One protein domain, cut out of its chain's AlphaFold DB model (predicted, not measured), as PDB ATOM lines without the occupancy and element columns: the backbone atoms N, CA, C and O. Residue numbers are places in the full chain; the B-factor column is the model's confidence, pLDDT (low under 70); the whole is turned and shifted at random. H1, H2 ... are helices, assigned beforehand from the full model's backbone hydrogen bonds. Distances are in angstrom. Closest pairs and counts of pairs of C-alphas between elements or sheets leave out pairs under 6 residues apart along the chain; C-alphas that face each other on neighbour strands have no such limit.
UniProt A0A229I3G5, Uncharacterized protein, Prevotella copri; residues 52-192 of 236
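Overview. This is residues 52 to 192 of the 236 residues of an uncharacterized protein of Prevotella copri (UniProt A0A229I3G5). Four longer helices, H1, H3, H4 and H6, make an elongated body, crossing their neighbours at steep tilts. Short H2 and H5 pack together at one end; loop residues 121 to 133 lie at the other. The printed part has 141 residues, six named helices and no named strand: all helix, compact, radius of gyration of the C-alphas 16.0 A, spans 53 by 31 by 24 A.

Along the chain. H1, residues 52 to 80, begins at C-alpha (-8.029, -51.598, -44.543) and measures 42.1 A. H2 is 88 to 98, H3 100 to 120, H4 134 to 150, H5 153 to 159. H6, 164 to 187, 33.8 A, ends at C-alpha (-21.464, -43.897, -51.196).

Arrangement. Closest C-alphas of touching helices include Ser 62 and Ser 111 for H1 and H3, 4.8 A; Ala 117 and Cys 140 for H3 and H4, 5.6 A; Leu 150 and Arg 168 for H4 and H6, 6.8 A; Gly 89 and Leu 155 for H2 and H5, 5.4 A. H3 and H6 are apart. H5 has 0 of 3 O i to N i+4 pairs within hydrogen-bond range, but 3 of 4 O i to N i+3.

Size, cuts and confidence. The printed part has no cut. The link H3 to H4 is long. Residues 85 to 86 are under 70 in pLDDT.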
ATOM      1  N   PRO A  52      -8.609 -52.907 -44.845       89.56
ATOM      2  CA  PRO A  52      -8.029 -51.598 -44.543       89.56
ATOM      3  C   PRO A  52      -8.861 -50.429 -45.086       89.56
ATOM      4  O   PRO A  52      -9.122 -49.472 -44.353       89.56
ATOM      5  N   LEU A  53      -9.315 -50.519 -46.343       90.31
ATOM      6  CA  LEU A  53     -10.177 -49.503 -46.946       90.31
ATOM      7  C   LEU A  53     -11.538 -49.446 -46.248       90.31
ATOM      8  O   LEU A  53     -11.963 -48.357 -45.880       90.31
ATOM      9  N   LEU A  54     -12.164 -50.596 -45.981       91.06
ATOM     10  CA  LEU A  54     -13.421 -50.694 -45.235       91.06
ATOM     11  C   LEU A  54     -13.336 -49.967 -43.892       91.06
ATOM     12  O   LEU A  54     -14.192 -49.143 -43.587       91.06
ATOM     13  N   ARG A  55     -12.288 -50.212 -43.096       91.12
ATOM     14  CA  ARG A  55     -12.111 -49.546 -41.793       91.12
ATOM     15  C   ARG A  55     -11.967 -48.031 -41.938       91.12
ATOM     16  O   ARG A  55     -12.535 -47.286 -41.141       91.12
ATOM     17  N   LYS A  56     -11.212 -47.574 -42.943       93.44
ATOM     18  CA  LYS A  56     -11.019 -46.143 -43.228       93.44
ATOM     19  C   LYS A  56     -12.334 -45.481 -43.647       93.44
ATOM     20  O   LYS A  56     -12.695 -44.447 -43.093       93.44
ATOM     21  N   VAL A  57     -13.044 -46.103 -44.581       93.75
ATOM     22  CA  VAL A  57     -14.330 -45.646 -45.113       93.75
ATOM     23  C   VAL A  57     -15.395 -45.621 -44.020       93.75
ATOM     24  O   VAL A  57     -16.024 -44.590 -43.825       93.75
ATOM     25  N   ALA A  58     -15.540 -46.698 -43.246       94.69
ATOM     26  CA  ALA A  58     -16.512 -46.776 -42.158       94.69
ATOM     27  C   ALA A  58     -16.301 -45.665 -41.120       94.69
ATOM     28  O   ALA A  58     -17.261 -45.041 -40.678       94.69
ATOM     29  N   LYS A  59     -15.042 -45.370 -40.769       96.25
ATOM     30  CA  LYS A  59     -14.710 -44.268 -39.856       96.25
ATOM     31  C   LYS A  59     -15.071 -42.899 -40.436       96.25
ATOM     32  O   LYS A  59     -15.537 -42.041 -39.697       96.25
ATOM     33  N   GLN A  60     -14.822 -42.675 -41.725       95.94
ATOM     34  CA  GLN A  60     -15.146 -41.403 -42.372       95.94
ATOM     35  C   GLN A  60     -16.663 -41.209 -42.473       95.94
ATOM     36  O   GLN A  60     -17.190 -40.208 -41.996       95.94
ATOM     37  N   ILE A  61     -17.365 -42.219 -42.994       95.62
ATOM     38  CA  ILE A  61     -18.823 -42.236 -43.120       95.62
ATOM     39  C   ILE A  61     -19.486 -42.013 -41.760       95.62
ATOM     40  O   ILE A  61     -20.394 -41.195 -41.660       95.62
ATOM     41  N   SER A  62     -19.022 -42.667 -40.689       97.38
ATOM     42  CA  SER A  62     -19.643 -42.503 -39.371       97.38
ATOM     43  C   SER A  62     -19.529 -41.075 -38.827       97.38
ATOM     44  O   SER A  62     -20.442 -40.601 -38.149       97.38
ATOM     45  N   ILE A  63     -18.437 -40.367 -39.135       97.38
ATOM     46  CA  ILE A  63     -18.249 -38.955 -38.777       97.38
ATOM     47  C   ILE A  63     -19.202 -38.067 -39.579       97.38
ATOM     48  O   ILE A  63     -19.852 -37.193 -39.001       97.38
ATOM     49  N   ASP A  64     -19.284 -38.279 -40.890       95.88
ATOM     50  CA  ASP A  64     -20.095 -37.446 -41.780       95.88
ATOM     51  C   ASP A  64     -21.592 -37.631 -41.502       95.88
ATOM     52  O   ASP A  64     -22.320 -36.647 -41.353       95.88
ATOM     53  N   LEU A  65     -22.026 -38.875 -41.288       96.50
ATOM     54  CA  LEU A  65     -23.388 -39.207 -40.873       96.50
ATOM     55  C   LEU A  65     -23.747 -38.577 -39.529       96.50
ATOM     56  O   LEU A  65     -24.785 -37.935 -39.425       96.50
ATOM     57  N   ALA A  66     -22.891 -38.696 -38.508       97.81
ATOM     58  CA  ALA A  66     -23.178 -38.117 -37.195       97.81
ATOM     59  C   ALA A  66     -23.408 -36.600 -37.269       97.81
ATOM     60  O   ALA A  66     -24.310 -36.071 -36.621       97.81
ATOM     61  N   LYS A  67     -22.612 -35.888 -38.074       96.25
ATOM     62  CA  LYS A  67     -22.807 -34.450 -38.314       96.25
ATOM     63  C   LYS A  67     -24.108 -34.172 -39.064       96.25
ATOM     64  O   LYS A  67     -24.830 -33.250 -38.691       96.25
ATOM     65  N   ALA A  68     -24.406 -34.952 -40.101       96.56
ATOM     66  CA  ALA A  68     -25.611 -34.794 -40.909       96.56
ATOM     67  C   ALA A  68     -26.894 -35.052 -40.102       96.56
ATOM     68  O   ALA A  68     -27.851 -34.288 -40.219       96.56
ATOM     69  N   ILE A  69     -26.896 -36.065 -39.232       97.19
ATOM     70  CA  ILE A  69     -28.004 -36.395 -38.322       97.19
ATOM     71  C   ILE A  69     -28.272 -35.231 -37.369       97.19
ATOM     72  O   ILE A  69     -29.403 -34.764 -37.274       97.19
ATOM     73  N   ILE A  70     -27.236 -34.702 -36.709       95.56
ATOM     74  CA  ILE A  70     -27.396 -33.556 -35.799       95.56
ATOM     75  C   ILE A  70     -27.933 -32.340 -36.560       95.56
ATOM     76  O   ILE A  70     -28.878 -31.698 -36.108       95.56
ATOM     77  N   LYS A  71     -27.360 -32.041 -37.732       94.25
ATOM     78  CA  LYS A  71     -27.747 -30.886 -38.552       94.25
ATOM     79  C   LYS A  71     -29.191 -30.969 -39.060       94.25
ATOM     80  O   LYS A  71     -29.835 -29.933 -39.173       94.25
ATOM     81  N   SER A  72     -29.678 -32.165 -39.385       94.06
ATOM     82  CA  SER A  72     -31.044 -32.380 -39.884       94.06
ATOM     83  C   SER A  72     -32.077 -32.461 -38.762       94.06
ATOM     84  O   SER A  72     -33.165 -31.913 -38.901       94.06
ATOM     85  N   THR A  73     -31.737 -33.099 -37.642       94.44
ATOM     86  CA  THR A  73     -32.711 -33.423 -36.589       94.44
ATOM     87  C   THR A  73     -32.892 -32.288 -35.587       94.44
ATOM     88  O   THR A  73     -34.000 -32.065 -35.107       94.44
ATOM     89  N   LEU A  74     -31.829 -31.534 -35.280       93.44
ATOM     90  CA  LEU A  74     -31.896 -30.457 -34.288       93.44
ATOM     91  C   LEU A  74     -32.946 -29.379 -34.632       93.44
ATOM     92  O   LEU A  74     -33.745 -29.066 -33.752       93.44
ATOM     93  N   PRO A  75     -33.031 -28.852 -35.871       92.31
ATOM     94  CA  PRO A  75     -34.062 -27.868 -36.213       92.31
ATOM     95  C   PRO A  75     -35.487 -28.420 -36.079       92.31
ATOM     96  O   PRO A  75     -36.387 -27.702 -35.651       92.31
ATOM     97  N   VAL A  76     -35.690 -29.700 -36.409       93.06
ATOM     98  CA  VAL A  76     -36.991 -30.376 -36.274       93.06
ATOM     99  C   VAL A  76     -37.384 -30.473 -34.800       93.06
ATOM    100  O   VAL A  76     -38.498 -30.106 -34.438       93.06
ATOM    101  N   LEU A  77     -36.451 -30.881 -33.934       91.88
ATOM    102  CA  LEU A  77     -36.667 -30.922 -32.487       91.88
ATOM    103  C   LEU A  77     -36.998 -29.535 -31.922       91.88
ATOM    104  O   LEU A  77     -37.968 -29.400 -31.187       91.88
ATOM    105  N   GLN A  78     -36.259 -28.491 -32.303       90.50
ATOM    106  CA  GLN A  78     -36.536 -27.123 -31.843       90.50
ATOM    107  C   GLN A  78     -37.885 -26.587 -32.339       90.50
ATOM    108  O   GLN A  78     -38.540 -25.826 -31.634       90.50
ATOM    109  N   SER A  79     -38.310 -26.984 -33.541       90.81
ATOM    110  CA  SER A  79     -39.619 -26.610 -34.081       90.81
ATOM    111  C   SER A  79     -40.777 -27.304 -33.362       90.81
ATOM    112  O   SER A  79     -41.846 -26.713 -33.242       90.81
ATOM    113  N   LEU A  80     -40.601 -28.560 -32.945       89.56
ATOM    114  CA  LEU A  80     -41.634 -29.353 -32.266       89.56
ATOM    115  C   LEU A  80     -41.687 -29.086 -30.756       89.56
ATOM    116  O   LEU A  80     -42.728 -29.288 -30.127       89.56
ATOM    117  N   PHE A  81     -40.567 -28.639 -30.188       88.81
ATOM    118  CA  PHE A  81     -40.379 -28.376 -28.765       88.81
ATOM    119  C   PHE A  81     -39.757 -26.982 -28.561       88.81
ATOM    120  O   PHE A  81     -38.577 -26.878 -28.206       88.81
ATOM    121  N   PRO A  82     -40.511 -25.898 -28.828       83.44
ATOM    122  CA  PRO A  82     -40.024 -24.540 -28.617       83.44
ATOM    123  C   PRO A  82     -39.729 -24.291 -27.132       83.44
ATOM    124  O   PRO A  82     -40.418 -24.805 -26.253       83.44
ATOM    125  N   GLU A  83     -38.702 -23.490 -26.845       78.88
ATOM    126  CA  GLU A  83     -38.339 -23.139 -25.471       78.88
ATOM    127  C   GLU A  83     -39.419 -22.247 -24.842       78.88
ATOM    128  O   GLU A  83     -39.583 -21.087 -25.216       78.88
ATOM    129  N   ASP A  84     -40.151 -22.794 -23.872       71.88
ATOM    130  CA  ASP A  84     -41.172 -22.081 -23.093       71.88
ATOM    131  C   ASP A  84     -40.704 -21.734 -21.664       71.88
ATOM    132  O   ASP A  84     -41.443 -21.149 -20.872       71.88
ATOM    133  N   GLY A  85     -39.453 -22.075 -21.330       59.69
ATOM    134  CA  GLY A  85     -38.815 -21.783 -20.048       59.69
ATOM    135  C   GLY A  85     -39.200 -22.717 -18.893       59.69
ATOM    136  O   GLY A  85     -38.597 -22.606 -17.816       59.69
ATOM    137  N   THR A  86     -40.127 -23.660 -19.094       63.94
ATOM    138  CA  THR A  86     -40.646 -24.541 -18.029       63.94
ATOM    139  C   THR A  86     -40.149 -25.980 -18.116       63.94
ATOM    140  O   THR A  86     -39.844 -26.570 -17.079       63.94
ATOM    141  N   ASP A  87     -39.971 -26.512 -19.324       75.25
ATOM    142  CA  ASP A  87     -39.520 -27.889 -19.538       75.25
ATOM    143  C   ASP A  87     -37.981 -28.013 -19.525       75.25
ATOM    144  O   ASP A  87     -37.255 -27.240 -20.158       75.25
ATOM    145  N   SER A  88     -37.444 -28.983 -18.779       80.88
ATOM    146  CA  SER A  88     -35.992 -29.200 -18.698       80.88
ATOM    147  C   SER A  88     -35.391 -29.690 -20.018       80.88
ATOM    148  O   SER A  88     -34.245 -29.356 -20.319       80.88
ATOM    149  N   GLY A  89     -36.147 -30.439 -20.821       81.00
ATOM    150  CA  GLY A  89     -35.733 -30.941 -22.127       81.00
ATOM    151  C   GLY A  89     -35.638 -29.838 -23.181       81.00
ATOM    152  O   GLY A  89     -34.682 -29.818 -23.958       81.00
ATOM    153  N   THR A  90     -36.551 -28.859 -23.181       86.50
ATOM    154  CA  THR A  90     -36.478 -27.720 -24.121       86.50
ATOM    155  C   THR A  90     -35.254 -26.844 -23.847       86.50
ATOM    156  O   THR A  90     -34.553 -26.453 -24.782       86.50
ATOM    157  N   LYS A  91     -34.900 -26.641 -22.569       87.44
ATOM    158  CA  LYS A  91     -33.646 -25.978 -22.163       87.44
ATOM    159  C   LYS A  91     -32.406 -26.753 -22.603       87.44
ATOM    160  O   LYS A  91     -31.430 -26.147 -23.043       87.44
ATOM    161  N   VAL A  92     -32.422 -28.083 -22.499       89.50
ATOM    162  CA  VAL A  92     -31.324 -28.937 -22.987       89.50
ATOM    163  C   VAL A  92     -31.141 -28.767 -24.497       89.50
ATOM    164  O   VAL A  92     -30.014 -28.556 -24.943       89.50
ATOM    165  N   LEU A  93     -32.227 -28.776 -25.278       91.12
ATOM    166  CA  LEU A  93     -32.178 -28.542 -26.726       91.12
ATOM    167  C   LEU A  93     -31.663 -27.140 -27.078       91.12
ATOM    168  O   LEU A  93     -30.820 -27.008 -27.969       91.12
ATOM    169  N   ALA A  94     -32.128 -26.103 -26.378       89.81
ATOM    170  CA  ALA A  94     -31.686 -24.724 -26.582       89.81
ATOM    171  C   ALA A  94     -30.185 -24.557 -26.288       89.81
ATOM    172  O   ALA A  94     -29.441 -24.049 -27.129       89.81
ATOM    173  N   ASN A  95     -29.715 -25.079 -25.151       91.00
ATOM    174  CA  ASN A  95     -28.296 -25.078 -24.783       91.00
ATOM    175  C   ASN A  95     -27.447 -25.856 -25.797       91.00
ATOM    176  O   ASN A  95     -26.398 -25.380 -26.235       91.00
ATOM    177  N   PHE A  96     -27.919 -27.029 -26.224       93.00
ATOM    178  CA  PHE A  96     -27.253 -27.828 -27.248       93.00
ATOM    179  C   PHE A  96     -27.144 -27.089 -28.587       93.00
ATOM    180  O   PHE A  96     -26.147 -27.235 -29.293       93.00
ATOM    181  N   ALA A  97     -28.131 -26.267 -28.941       91.69
ATOM    182  CA  ALA A  97     -28.133 -25.517 -30.190       91.69
ATOM    183  C   ALA A  97     -27.117 -24.368 -30.238       91.69
ATOM    184  O   ALA A  97     -26.686 -24.006 -31.336       91.69
ATOM    185  N   ILE A  98     -26.683 -23.835 -29.096       93.00
ATOM    186  CA  ILE A  98     -25.698 -22.742 -29.027       93.00
ATOM    187  C   ILE A  98     -24.295 -23.207 -28.606       93.00
ATOM    188  O   ILE A  98     -23.316 -22.546 -28.941       93.00
ATOM    189  N   ASP A  99     -24.166 -24.353 -27.928       94.88
ATOM    190  CA  ASP A  99     -22.873 -24.880 -27.475       94.88
ATOM    191  C   ASP A  99     -22.197 -25.763 -28.541       94.88
ATOM    192  O   ASP A  99     -22.429 -26.971 -28.659       94.88
ATOM    193  N   ASP A 100     -21.286 -25.166 -29.308       93.88
ATOM    194  CA  ASP A 100     -20.524 -25.875 -30.341       93.88
ATOM    195  C   ASP A 100     -19.559 -26.934 -29.783       93.88
ATOM    196  O   ASP A 100     -19.266 -27.931 -30.458       93.88
ATOM    197  N   ASN A 101     -19.073 -26.772 -28.550       95.44
ATOM    198  CA  ASN A 101     -18.233 -27.780 -27.910       95.44
ATOM    199  C   ASN A 101     -19.066 -29.016 -27.557       95.44
ATOM    200  O   ASN A 101     -18.633 -30.148 -27.802       95.44
ATOM    201  N   LEU A 102     -20.280 -28.814 -27.044       94.25
ATOM    202  CA  LEU A 102     -21.224 -29.891 -26.773       94.25
ATOM    203  C   LEU A 102     -21.636 -30.607 -28.063       94.25
ATOM    204  O   LEU A 102     -21.524 -31.834 -28.126       94.25
ATOM    205  N   LYS A 103     -21.977 -29.874 -29.134       94.69
ATOM    206  CA  LYS A 103     -22.252 -30.473 -30.456       94.69
ATOM    207  C   LYS A 103     -21.080 -31.303 -30.962       94.69
ATOM    208  O   LYS A 103     -21.276 -32.411 -31.459       94.69
ATOM    209  N   ARG A 104     -19.845 -30.806 -30.821       95.88
ATOM    210  CA  ARG A 104     -18.638 -31.540 -31.231       95.88
ATOM    211  C   ARG A 104     -18.461 -32.826 -30.426       95.88
ATOM    212  O   ARG A 104     -18.166 -33.869 -31.013       95.88
ATOM    213  N   LYS A 105     -18.639 -32.774 -29.102       96.81
ATOM    214  CA  LYS A 105     -18.548 -33.951 -28.221       96.81
ATOM    215  C   LYS A 105     -19.628 -34.978 -28.545       96.81
ATOM    216  O   LYS A 105     -19.306 -36.159 -28.679       96.81
ATOM    217  N   TYR A 106     -20.865 -34.530 -28.734       96.19
ATOM    218  CA  TYR A 106     -21.992 -35.391 -29.075       96.19
ATOM    219  C   TYR A 106     -21.850 -35.998 -30.477       96.19
ATOM    220  O   TYR A 106     -22.002 -37.201 -30.641       96.19
ATOM    221  N   SER A 107     -21.415 -35.222 -31.473       97.12
ATOM    222  CA  SER A 107     -21.085 -35.736 -32.812       97.12
ATOM    223  C   SER A 107     -19.971 -36.791 -32.763       97.12
ATOM    224  O   SER A 107     -20.058 -37.843 -33.404       97.12
ATOM    225  N   ALA A 108     -18.938 -36.572 -31.945       97.94
ATOM    226  CA  ALA A 108     -17.886 -37.561 -31.730       97.94
ATOM    227  C   ALA A 108     -18.413 -38.825 -31.022       97.94
ATOM    228  O   ALA A 108     -17.963 -39.929 -31.313       97.94
ATOM    229  N   PHE A 109     -19.359 -38.687 -30.093       98.00
ATOM    230  CA  PHE A 109     -20.025 -39.814 -29.443       98.00
ATOM    231  C   PHE A 109     -20.883 -40.613 -30.427       98.00
ATOM    232  O   PHE A 109     -20.679 -41.820 -30.565       98.00
ATOM    233  N   LEU A 110     -21.759 -39.940 -31.169       97.88
ATOM    234  CA  LEU A 110     -22.659 -40.562 -32.129       97.88
ATOM    235  C   LEU A 110     -21.880 -41.262 -33.252       97.88
ATOM    236  O   LEU A 110     -22.167 -42.409 -33.576       97.88
ATOM    237  N   SER A 111     -20.813 -40.647 -33.771       98.25
ATOM    238  CA  SER A 111     -19.953 -41.280 -34.788       98.25
ATOM    239  C   SER A 111     -19.250 -42.547 -34.291       98.25
ATOM    240  O   SER A 111     -19.060 -43.482 -35.072       98.25
ATOM    241  N   ARG A 112     -18.890 -42.627 -33.000       98.50
ATOM    242  CA  ARG A 112     -18.365 -43.864 -32.393       98.50
ATOM    243  C   ARG A 112     -19.437 -44.945 -32.298       98.50
ATOM    244  O   ARG A 112     -19.130 -46.106 -32.553       98.50
ATOM    245  N   LYS A 113     -20.673 -44.578 -31.948       98.31
ATOM    246  CA  LYS A 113     -21.807 -45.513 -31.876       98.31
ATOM    247  C   LYS A 113     -22.163 -46.067 -33.254       98.31
ATOM    248  O   LYS A 113     -22.202 -47.283 -33.409       98.31
ATOM    249  N   ILE A 114     -22.277 -45.199 -34.262       98.00
ATOM    250  CA  ILE A 114     -22.494 -45.591 -35.664       98.00
ATOM    251  C   ILE A 114     -21.371 -46.515 -36.142       98.00
ATOM    252  O   ILE A 114     -21.641 -47.586 -36.674       98.00
ATOM    253  N   LEU A 115     -20.105 -46.151 -35.906       97.56
ATOM    254  CA  LEU A 115     -18.972 -46.987 -36.310       97.56
ATOM    255  C   LEU A 115     -19.026 -48.380 -35.671       97.56
ATOM    256  O   LEU A 115     -18.742 -49.365 -36.345       97.56
ATOM    257  N   LYS A 116     -19.390 -48.468 -34.388       97.25
ATOM    258  CA  LYS A 116     -19.522 -49.748 -33.682       97.25
ATOM    259  C   LYS A 116     -20.648 -50.604 -34.273       97.25
ATOM    260  O   LYS A 116     -20.422 -51.786 -34.518       97.25
ATOM    261  N   ALA A 117     -21.809 -50.009 -34.552       96.19
ATOM    262  CA  ALA A 117     -22.926 -50.701 -35.200       96.19
ATOM    263  C   ALA A 117     -22.539 -51.208 -36.598       96.19
ATOM    264  O   ALA A 117     -22.815 -52.355 -36.948       96.19
ATOM    265  N   MET A 118     -21.803 -50.401 -37.370       94.44
ATOM    266  CA  MET A 118     -21.269 -50.837 -38.660       94.44
ATOM    267  C   MET A 118     -20.296 -52.012 -38.503       94.44
ATOM    268  O   MET A 118     -20.405 -52.998 -39.219       94.44
ATOM    269  N   GLN A 119     -19.359 -51.942 -37.553       92.31
ATOM    270  CA  GLN A 119     -18.369 -53.003 -37.313       92.31
ATOM    271  C   GLN A 119     -19.004 -54.360 -37.005       92.31
ATOM    272  O   GLN A 119     -18.491 -55.382 -37.454       92.31
ATOM    273  N   GLN A 120     -20.126 -54.369 -36.285       92.12
ATOM    274  CA  GLN A 120     -20.886 -55.588 -35.989       92.12
ATOM    275  C   GLN A 120     -21.541 -56.200 -37.236       92.12
ATOM    276  O   GLN A 120     -21.811 -57.395 -37.252       92.12
ATOM    277  N   ASN A 121     -21.740 -55.407 -38.293       90.19
ATOM    278  CA  ASN A 121     -22.450 -55.792 -39.513       90.19
ATOM    279  C   ASN A 121     -21.555 -55.782 -40.766       90.19
ATOM    280  O   ASN A 121     -22.063 -55.779 -41.885       90.19
ATOM    281  N   PHE A 122     -20.222 -55.774 -40.622       86.81
ATOM    282  CA  PHE A 122     -19.293 -55.632 -41.755       86.81
ATOM    283  C   PHE A 122     -19.482 -56.665 -42.868       86.81
ATOM    284  O   PHE A 122     -19.317 -56.318 -44.034       86.81
ATOM    285  N   THR A 123     -19.845 -57.902 -42.536       84.12
ATOM    286  CA  THR A 123     -20.105 -58.951 -43.532       84.12
ATOM    287  C   THR A 123     -21.334 -58.648 -44.386       84.12
ATOM    288  O   THR A 123     -21.317 -58.910 -45.580       84.12
ATOM    289  N   SER A 124     -22.372 -58.061 -43.792       90.38
ATOM    290  CA  SER A 124     -23.650 -57.754 -44.452       90.38
ATOM    291  C   SER A 124     -23.671 -56.358 -45.090       90.38
ATOM    292  O   SER A 124     -24.519 -56.058 -45.930       90.38
ATOM    293  N   LEU A 125     -22.728 -55.496 -44.696       90.75
ATOM    294  CA  LEU A 125     -22.558 -54.135 -45.208       90.75
ATOM    295  C   LEU A 125     -21.945 -54.068 -46.607       90.75
ATOM    296  O   LEU A 125     -21.941 -52.992 -47.198       90.75
ATOM    297  N   ILE A 126     -21.404 -55.168 -47.124       91.94
ATOM    298  CA  ILE A 126     -20.721 -55.207 -48.417       91.94
ATOM    299  C   ILE A 126     -21.512 -56.127 -49.334       91.94
ATOM    300  O   ILE A 126     -21.723 -57.292 -49.012       91.94
ATOM    301  N   LYS A 127     -21.952 -55.601 -50.476       91.50
ATOM    302  CA  LYS A 127     -22.626 -56.392 -51.507       91.50
ATOM    303  C   LYS A 127     -21.621 -57.230 -52.298       91.50
ATOM    304  O   LYS A 127     -20.409 -56.989 -52.286       91.50
ATOM    305  N   ASP A 128     -22.135 -58.177 -53.075       87.62
ATOM    306  CA  ASP A 128     -21.318 -59.032 -53.940       87.62
ATOM    307  C   ASP A 128     -20.574 -58.266 -55.045       87.62
ATOM    308  O   ASP A 128     -19.542 -58.730 -55.523       87.62
ATOM    309  N   ASP A 129     -21.012 -57.070 -55.419       89.06
ATOM    310  CA  ASP A 129     -20.292 -56.191 -56.352       89.06
ATOM    311  C   ASP A 129     -19.192 -55.343 -55.670       89.06
ATOM    312  O   ASP A 129     -18.427 -54.640 -56.333       89.06
ATOM    313  N   GLY A 130     -19.071 -55.435 -54.340       88.75
ATOM    314  CA  GLY A 130     -18.137 -54.660 -53.525       88.75
ATOM    315  C   GLY A 130     -18.635 -53.273 -53.123       88.75
ATOM    316  O   GLY A 130     -17.920 -52.578 -52.399       88.75
ATOM    317  N   SER A 131     -19.836 -52.872 -53.543       93.50
ATOM    318  CA  SER A 131     -20.485 -51.646 -53.076       93.50
ATOM    319  C   SER A 131     -21.026 -51.799 -51.652       93.50
ATOM    320  O   SER A 131     -21.135 -52.902 -51.104       93.50
ATOM    321  N   VAL A 132     -21.359 -50.671 -51.023       94.38
ATOM    322  CA  VAL A 132     -21.957 -50.654 -49.684       94.38
ATOM    323  C   VAL A 132     -23.443 -51.011 -49.766       94.38
ATOM    324  O   VAL A 132     -24.183 -50.523 -50.621       94.38
ATOM    325  N   ASN A 133     -23.906 -51.858 -48.852       94.75
ATOM    326  CA  ASN A 133     -25.316 -52.175 -48.691       94.75
ATOM    327  C   ASN A 133     -26.041 -51.047 -47.941       94.75
ATOM    328  O   ASN A 133     -26.015 -50.984 -46.712       94.75
ATOM    329  N   GLU A 134     -26.684 -50.160 -48.701       95.06
ATOM    330  CA  GLU A 134     -27.429 -49.000 -48.195       95.06
ATOM    331  C   GLU A 134     -28.509 -49.363 -47.174       95.06
ATOM    332  O   GLU A 134     -28.619 -48.680 -46.161       95.06
ATOM    333  N   SER A 135     -29.257 -50.452 -47.387       95.25
ATOM    334  CA  SER A 135     -30.309 -50.879 -46.453       95.25
ATOM    335  C   SER A 135     -29.720 -51.246 -45.095       95.25
ATOM    336  O   SER A 135     -30.144 -50.724 -44.073       95.25
ATOM    337  N   VAL A 136     -28.680 -52.086 -45.089       95.56
ATOM    338  CA  VAL A 136     -28.017 -52.511 -43.846       95.56
ATOM    339  C   VAL A 136     -27.365 -51.321 -43.146       95.56
ATOM    340  O   VAL A 136     -27.405 -51.220 -41.921       95.56
ATOM    341  N   LEU A 137     -26.773 -50.399 -43.910       96.12
ATOM    342  CA  LEU A 137     -26.206 -49.176 -43.355       96.12
ATOM    343  C   LEU A 137     -27.288 -48.296 -42.715       96.12
ATOM    344  O   LEU A 137     -27.075 -47.790 -41.614       96.12
ATOM    345  N   LEU A 138     -28.432 -48.129 -43.378       97.12
ATOM    346  CA  LEU A 138     -29.577 -47.384 -42.861       97.12
ATOM    347  C   LEU A 138     -30.096 -47.984 -41.565       97.12
ATOM    348  O   LEU A 138     -30.211 -47.251 -40.585       97.12
ATOM    349  N   ASP A 139     -30.300 -49.296 -41.522       96.69
ATOM    350  CA  ASP A 139     -30.765 -49.989 -40.319       96.69
ATOM    351  C   ASP A 139     -29.787 -49.798 -39.148       96.69
ATOM    352  O   ASP A 139     -30.201 -49.474 -38.033       96.69
ATOM    353  N   CYS A 140     -28.475 -49.895 -39.409       96.19
ATOM    354  CA  CYS A 140     -27.442 -49.625 -38.403       96.19
ATOM    355  C   CYS A 140     -27.541 -48.201 -37.838       96.19
ATOM    356  O   CYS A 140     -27.383 -47.994 -36.636       96.19
ATOM    357  N   ILE A 141     -27.758 -47.205 -38.699       97.00
ATOM    358  CA  ILE A 141     -27.817 -45.798 -38.284       97.00
ATOM    359  C   ILE A 141     -29.111 -45.517 -37.527       97.00
ATOM    360  O   ILE A 141     -29.063 -44.891 -36.471       97.00
ATOM    361  N   LEU A 142     -30.245 -45.989 -38.043       97.50
ATOM    362  CA  LEU A 142     -31.554 -45.786 -37.435       97.50
ATOM    363  C   LEU A 142     -31.627 -46.413 -36.043       97.50
ATOM    364  O   LEU A 142     -32.071 -45.742 -35.119       97.50
ATOM    365  N   SER A 143     -31.102 -47.629 -35.866       96.88
ATOM    366  CA  SER A 143     -30.993 -48.266 -34.545       96.88
ATOM    367  C   SER A 143     -30.159 -47.424 -33.571       96.88
ATOM    368  O   SER A 143     -30.569 -47.192 -32.434       96.88
ATOM    369  N   VAL A 144     -29.023 -46.878 -34.021       97.75
ATOM    370  CA  VAL A 144     -28.204 -45.991 -33.183       97.75
ATOM    371  C   VAL A 144     -28.948 -44.702 -32.830       97.75
ATOM    372  O   VAL A 144     -28.820 -44.227 -31.700       97.75
ATOM    373  N   CYS A 145     -29.706 -44.127 -33.763       96.94
ATOM    374  CA  CYS A 145     -30.504 -42.926 -33.532       96.94
ATOM    375  C   CYS A 145     -31.684 -43.178 -32.589       96.94
ATOM    376  O   CYS A 145     -31.945 -42.329 -31.738       96.94
ATOM    377  N   ASP A 146     -32.346 -44.329 -32.673       96.12
ATOM    378  CA  ASP A 146     -33.398 -44.698 -31.724       96.12
ATOM    379  C   ASP A 146     -32.858 -44.747 -30.306       96.12
ATOM    380  O   ASP A 146     -33.413 -44.121 -29.415       96.12
ATOM    381  N   GLU A 147     -31.736 -45.432 -30.102       96.06
ATOM    382  CA  GLU A 147     -31.166 -45.609 -28.769       96.06
ATOM    383  C   GLU A 147     -30.527 -44.329 -28.225       96.06
ATOM    384  O   GLU A 147     -30.707 -43.975 -27.065       96.06
ATOM    385  N   ASN A 148     -29.726 -43.647 -29.046       95.69
ATOM    386  CA  ASN A 148     -28.792 -42.630 -28.560       95.69
ATOM    387  C   ASN A 148     -29.255 -41.197 -28.851       95.69
ATOM    388  O   ASN A 148     -28.630 -40.276 -28.335       95.69
ATOM    389  N   LEU A 149     -30.304 -41.002 -29.663       94.12
ATOM    390  CA  LEU A 149     -30.891 -39.691 -29.956       94.12
ATOM    391  C   LEU A 149     -32.351 -39.608 -29.484       94.12
ATOM    392  O   LEU A 149     -32.650 -38.782 -28.631       94.12
ATOM    393  N   LEU A 150     -33.253 -40.461 -29.978       93.38
ATOM    394  CA  LEU A 150     -34.681 -40.429 -29.602       93.38
ATOM    395  C   LEU A 150     -34.948 -41.060 -28.224       93.38
ATOM    396  O   LEU A 150     -35.884 -40.674 -27.521       93.38
ATOM    397  N   GLY A 151     -34.101 -42.010 -27.838       91.88
ATOM    398  CA  GLY A 151     -34.072 -42.699 -26.551       91.88
ATOM    399  C   GLY A 151     -33.177 -42.031 -25.508       91.88
ATOM    400  O   GLY A 151     -33.019 -42.568 -24.416       91.88
ATOM    401  N   HIS A 152     -32.593 -40.863 -25.806       92.31
ATOM    402  CA  HIS A 152     -31.713 -40.177 -24.860       92.31
ATOM    403  C   HIS A 152     -32.488 -39.749 -23.605       92.31
ATOM    404  O   HIS A 152     -33.568 -39.166 -23.721       92.31
ATOM    405  N   GLU A 153     -31.928 -40.006 -22.419       90.44
ATOM    406  CA  GLU A 153     -32.578 -39.769 -21.119       90.44
ATOM    407  C   GLU A 153     -33.027 -38.309 -20.957       90.44
ATOM    408  O   GLU A 153     -34.203 -38.052 -20.702       90.44
ATOM    409  N   ASP A 154     -32.134 -37.355 -21.240       88.69
ATOM    410  CA  ASP A 154     -32.430 -35.913 -21.158       88.69
ATOM    411  C   ASP A 154     -33.563 -35.440 -22.085       88.69
ATOM    412  O   ASP A 154     -34.142 -34.377 -21.862       88.69
ATOM    413  N   LEU A 155     -33.885 -36.208 -23.133       89.00
ATOM    414  CA  LEU A 155     -34.951 -35.881 -24.083       89.00
ATOM    415  C   LEU A 155     -36.249 -36.644 -23.800       89.00
ATOM    416  O   LEU A 155     -37.269 -36.316 -24.399       89.00
ATOM    417  N   GLN A 156     -36.262 -37.622 -22.884       89.81
ATOM    418  CA  GLN A 156     -37.472 -38.409 -22.607       89.81
ATOM    419  C   GLN A 156     -38.627 -37.544 -22.109       89.81
ATOM    420  O   GLN A 156     -39.771 -37.789 -22.478       89.81
ATOM    421  N   VAL A 157     -38.336 -36.494 -21.335       89.56
ATOM    422  CA  VAL A 157     -39.362 -35.567 -20.833       89.56
ATOM    423  C   VAL A 157     -40.181 -34.933 -21.967       89.56
ATOM    424  O   VAL A 157     -41.392 -34.797 -21.831       89.56
ATOM    425  N   LEU A 158     -39.561 -34.680 -23.128       88.94
ATOM    426  CA  LEU A 158     -40.224 -34.118 -24.309       88.94
ATOM    427  C   LEU A 158     -41.230 -35.090 -24.937       88.94
ATOM    428  O   LEU A 158     -42.240 -34.671 -25.502       88.94
ATOM    429  N   PHE A 159     -40.960 -36.392 -24.835       90.94
ATOM    430  CA  PHE A 159     -41.801 -37.454 -25.387       90.94
ATOM    431  C   PHE A 159     -42.796 -38.026 -24.369       90.94
ATOM    432  O   PHE A 159     -43.713 -38.744 -24.754       90.94
ATOM    433  N   ASN A 160     -42.679 -37.679 -23.086       88.94
ATOM    434  CA  ASN A 160     -43.590 -38.114 -22.023       88.94
ATOM    435  C   ASN A 160     -44.900 -37.302 -22.022       88.94
ATOM    436  O   ASN A 160     -45.320 -36.752 -21.004       88.94
ATOM    437  N   ARG A 161     -45.551 -37.230 -23.184       86.75
ATOM    438  CA  ARG A 161     -46.819 -36.531 -23.430       86.75
ATOM    439  C   ARG A 161     -47.755 -37.404 -24.281       86.75
ATOM    440  O   ARG A 161     -47.268 -38.314 -24.952       86.75
ATOM    441  N   PRO A 162     -49.081 -37.163 -24.286       87.31
ATOM    442  CA  PRO A 162     -50.043 -38.031 -24.978       87.31
ATOM    443  C   PRO A 162     -49.757 -38.272 -26.472       87.31
ATOM    444  O   PRO A 162     -50.069 -39.336 -26.996       87.31
ATOM    445  N   ASP A 163     -49.146 -37.306 -27.157       89.25
ATOM    446  CA  ASP A 163     -48.752 -37.344 -28.572       89.25
ATOM    447  C   ASP A 163     -47.250 -37.626 -28.785       89.25
ATOM    448  O   ASP A 163     -46.749 -37.557 -29.910       89.25
ATOM    449  N   GLY A 164     -46.504 -37.927 -27.720       89.62
ATOM    450  CA  GLY A 164     -45.046 -38.009 -27.752       89.62
ATOM    451  C   GLY A 164     -44.509 -39.167 -28.591       89.62
ATOM    452  O   GLY A 164     -43.564 -38.966 -29.347       89.62
ATOM    453  N   GLU A 165     -45.146 -40.341 -28.555       91.81
ATOM    454  CA  GLU A 165     -44.754 -41.472 -29.417       91.81
ATOM    455  C   GLU A 165     -45.021 -41.195 -30.902       91.81
ATOM    456  O   GLU A 165     -44.192 -41.523 -31.751       91.81
ATOM    457  N   ASN A 166     -46.133 -40.524 -31.228       93.50
ATOM    458  CA  ASN A 166     -46.398 -40.086 -32.602       93.50
ATOM    459  C   ASN A 166     -45.342 -39.068 -33.050       93.50
ATOM    460  O   ASN A 166     -44.760 -39.216 -34.117       93.50
ATOM    461  N   THR A 167     -45.012 -38.104 -32.185       92.69
ATOM    462  CA  THR A 167     -43.962 -37.110 -32.450       92.69
ATOM    463  C   THR A 167     -42.599 -37.778 -32.664       92.69
ATOM    464  O   THR A 167     -41.861 -37.424 -33.583       92.69
ATOM    465  N   ARG A 168     -42.253 -38.777 -31.842       93.94
ATOM    466  CA  ARG A 168     -41.015 -39.557 -31.973       93.94
ATOM    467  C   ARG A 168     -40.965 -40.293 -33.309       93.94
ATOM    468  O   ARG A 168     -39.927 -40.270 -33.972       93.94
ATOM    469  N   LYS A 169     -42.078 -40.907 -33.711       94.25
ATOM    470  CA  LYS A 169     -42.209 -41.577 -35.005       94.25
ATOM    471  C   LYS A 169     -42.055 -40.595 -36.167       94.25
ATOM    472  O   LYS A 169     -41.272 -40.867 -37.066       94.25
ATOM    473  N   ASP A 170     -42.694 -39.431 -36.112       94.12
ATOM    474  CA  ASP A 170     -42.578 -38.415 -37.164       94.12
ATOM    475  C   ASP A 170     -41.131 -37.922 -37.321       94.12
ATOM    476  O   ASP A 170     -40.639 -37.735 -38.437       94.12
ATOM    477  N   ILE A 171     -40.401 -37.738 -36.215       94.81
ATOM    478  CA  ILE A 171     -38.974 -37.384 -36.259       94.81
ATOM    479  C   ILE A 171     -38.153 -38.523 -36.874       94.81
ATOM    480  O   ILE A 171     -37.283 -38.264 -37.709       94.81
ATOM    481  N   ARG A 172     -38.430 -39.774 -36.491       95.81
ATOM    482  CA  ARG A 172     -37.769 -40.961 -37.047       95.81
ATOM    483  C   ARG A 172     -37.999 -41.083 -38.554       95.81
ATOM    484  O   ARG A 172     -37.029 -41.250 -39.286       95.81
ATOM    485  N   ASP A 173     -39.236 -40.941 -39.017       95.75
ATOM    486  CA  ASP A 173     -39.603 -41.047 -40.433       95.75
ATOM    487  C   ASP A 173     -38.940 -39.924 -41.256       95.75
ATOM    488  O   ASP A 173     -38.414 -40.152 -42.350       95.75
ATOM    489  N   ASN A 174     -38.875 -38.704 -40.709       95.50
ATOM    490  CA  ASN A 174     -38.135 -37.595 -41.320       95.50
ATOM    491  C   ASN A 174     -36.630 -37.881 -41.419       95.50
ATOM    492  O   ASN A 174     -36.012 -37.614 -42.454       95.50
ATOM    493  N   LEU A 175     -36.039 -38.439 -40.361       96.25
ATOM    494  CA  LEU A 175     -34.629 -38.813 -40.335       96.25
ATOM    495  C   LEU A 175     -34.324 -39.924 -41.346       96.25
ATOM    496  O   LEU A 175     -33.346 -39.825 -42.087       96.25
ATOM    497  N   GLU A 176     -35.164 -40.952 -41.412       97.19
ATOM    498  CA  GLU A 176     -35.045 -42.044 -42.376       97.19
ATOM    499  C   GLU A 176     -35.066 -41.516 -43.814       97.19
ATOM    500  O   GLU A 176     -34.173 -41.832 -44.604       97.19
ATOM    501  N   ASN A 177     -36.029 -40.653 -44.143       96.88
ATOM    502  CA  ASN A 177     -36.126 -40.035 -45.465       96.88
ATOM    503  C   ASN A 177     -34.904 -39.164 -45.791       96.88
ATOM    504  O   ASN A 177     -34.366 -39.230 -46.899       96.88
ATOM    505  N   PHE A 178     -34.424 -38.375 -44.829       96.69
ATOM    506  CA  PHE A 178     -33.205 -37.582 -44.989       96.69
ATOM    507  C   PHE A 178     -31.985 -38.465 -45.294       96.69
ATOM    508  O   PHE A 178     -31.235 -38.189 -46.235       96.69
ATOM    509  N   LEU A 179     -31.800 -39.547 -44.533       96.44
ATOM    510  CA  LEU A 179     -30.682 -40.474 -44.706       96.44
ATOM    511  C   LEU A 179     -30.756 -41.205 -46.051       96.44
ATOM    512  O   LEU A 179     -29.752 -41.235 -46.764       96.44
ATOM    513  N   LYS A 180     -31.936 -41.709 -46.438       96.38
ATOM    514  CA  LYS A 180     -32.177 -42.349 -47.745       96.38
ATOM    515  C   LYS A 180     -31.791 -41.446 -48.914       96.38
ATOM    516  O   LYS A 180     -31.174 -41.906 -49.867       96.38
ATOM    517  N   ASN A 181     -32.092 -40.152 -48.824       95.50
ATOM    518  CA  ASN A 181     -31.756 -39.193 -49.877       95.50
ATOM    519  C   ASN A 181     -30.256 -38.854 -49.926       95.50
ATOM    520  O   ASN A 181     -29.713 -38.575 -50.994       95.50
ATOM    521  N   MET A 182     -29.571 -38.869 -48.783       93.94
ATOM    522  CA  MET A 182     -28.150 -38.526 -48.694       93.94
ATOM    523  C   MET A 182     -27.231 -39.697 -49.080       93.94
ATOM    524  O   MET A 182     -26.190 -39.481 -49.706       93.94
ATOM    525  N   MET A 183     -27.596 -40.929 -48.716       92.44
ATOM    526  CA  MET A 183     -26.755 -42.125 -48.853       92.44
ATOM    527  C   MET A 183     -26.183 -42.366 -50.253       92.44
ATOM    528  O   MET A 183     -24.966 -42.539 -50.339       92.44
ATOM    529  N   PRO A 184     -26.967 -42.303 -51.347       92.94
ATOM    530  CA  PRO A 184     -26.435 -42.558 -52.685       92.94
ATOM    531  C   PRO A 184     -25.277 -41.620 -53.045       92.94
ATOM    532  O   PRO A 184     -24.290 -42.038 -53.644       92.94
ATOM    533  N   SER A 185     -25.364 -40.352 -52.630       92.62
ATOM    534  CA  SER A 185     -24.312 -39.359 -52.875       92.62
ATOM    535  C   SER A 185     -23.062 -39.589 -52.022       92.62
ATOM    536  O   SER A 185     -21.950 -39.373 -52.495       92.62
ATOM    537  N   LEU A 186     -23.237 -40.069 -50.787       92.31
ATOM    538  CA  LEU A 186     -22.145 -40.350 -49.855       92.31
ATOM    539  C   LEU A 186     -21.349 -41.603 -50.261       92.31
ATOM    540  O   LEU A 186     -20.163 -41.702 -49.955       92.31
ATOM    541  N   LEU A 187     -22.004 -42.559 -50.928       93.44
ATOM    542  CA  LEU A 187     -21.464 -43.897 -51.196       93.44
ATOM    543  C   LEU A 187     -21.037 -44.139 -52.651       93.44
ATOM    544  O   LEU A 187     -20.397 -45.154 -52.920       93.44
ATOM    545  N   LYS A 188     -21.368 -43.225 -53.572       88.69
ATOM    546  CA  LYS A 188     -21.276 -43.396 -55.034       88.69
ATOM    547  C   LYS A 188     -19.966 -44.010 -55.551       88.69
ATOM    548  O   LYS A 188     -20.007 -44.838 -56.452       88.69
ATOM    549  N   ASP A 189     -18.828 -43.627 -54.976       88.56
ATOM    550  CA  ASP A 189     -17.497 -43.992 -55.487       88.56
ATOM    551  C   ASP A 189     -16.763 -45.013 -54.598       88.56
ATOM    552  O   ASP A 189     -15.544 -45.189 -54.680       88.56
ATOM    553  N   ILE A 190     -17.491 -45.689 -53.709       92.12
ATOM    554  CA  ILE A 190     -16.915 -46.621 -52.742       92.12
ATOM    555  C   ILE A 190     -17.004 -48.046 -53.281       92.12
ATOM    556  O   ILE A 190     -18.074 -48.652 -53.298       92.12
ATOM    557  N   ASN A 191     -15.849 -48.615 -53.636       92.19
ATOM    558  CA  ASN A 191     -15.706 -50.050 -53.871       92.19
ATOM    559  C   ASN A 191     -14.764 -50.664 -52.830       92.19
ATOM    560  O   ASN A 191     -13.604 -50.272 -52.693       92.19
ATOM    561  N   LEU A 192     -15.289 -51.620 -52.071       91.56
ATOM    562  CA  LEU A 192     -14.605 -52.282 -50.966       91.56
ATOM    563  C   LEU A 192     -13.988 -53.619 -51.365       91.56
ATOM    564  O   LEU A 192     -13.350 -54.252 -50.525       91.56
TER     565      LEU A 192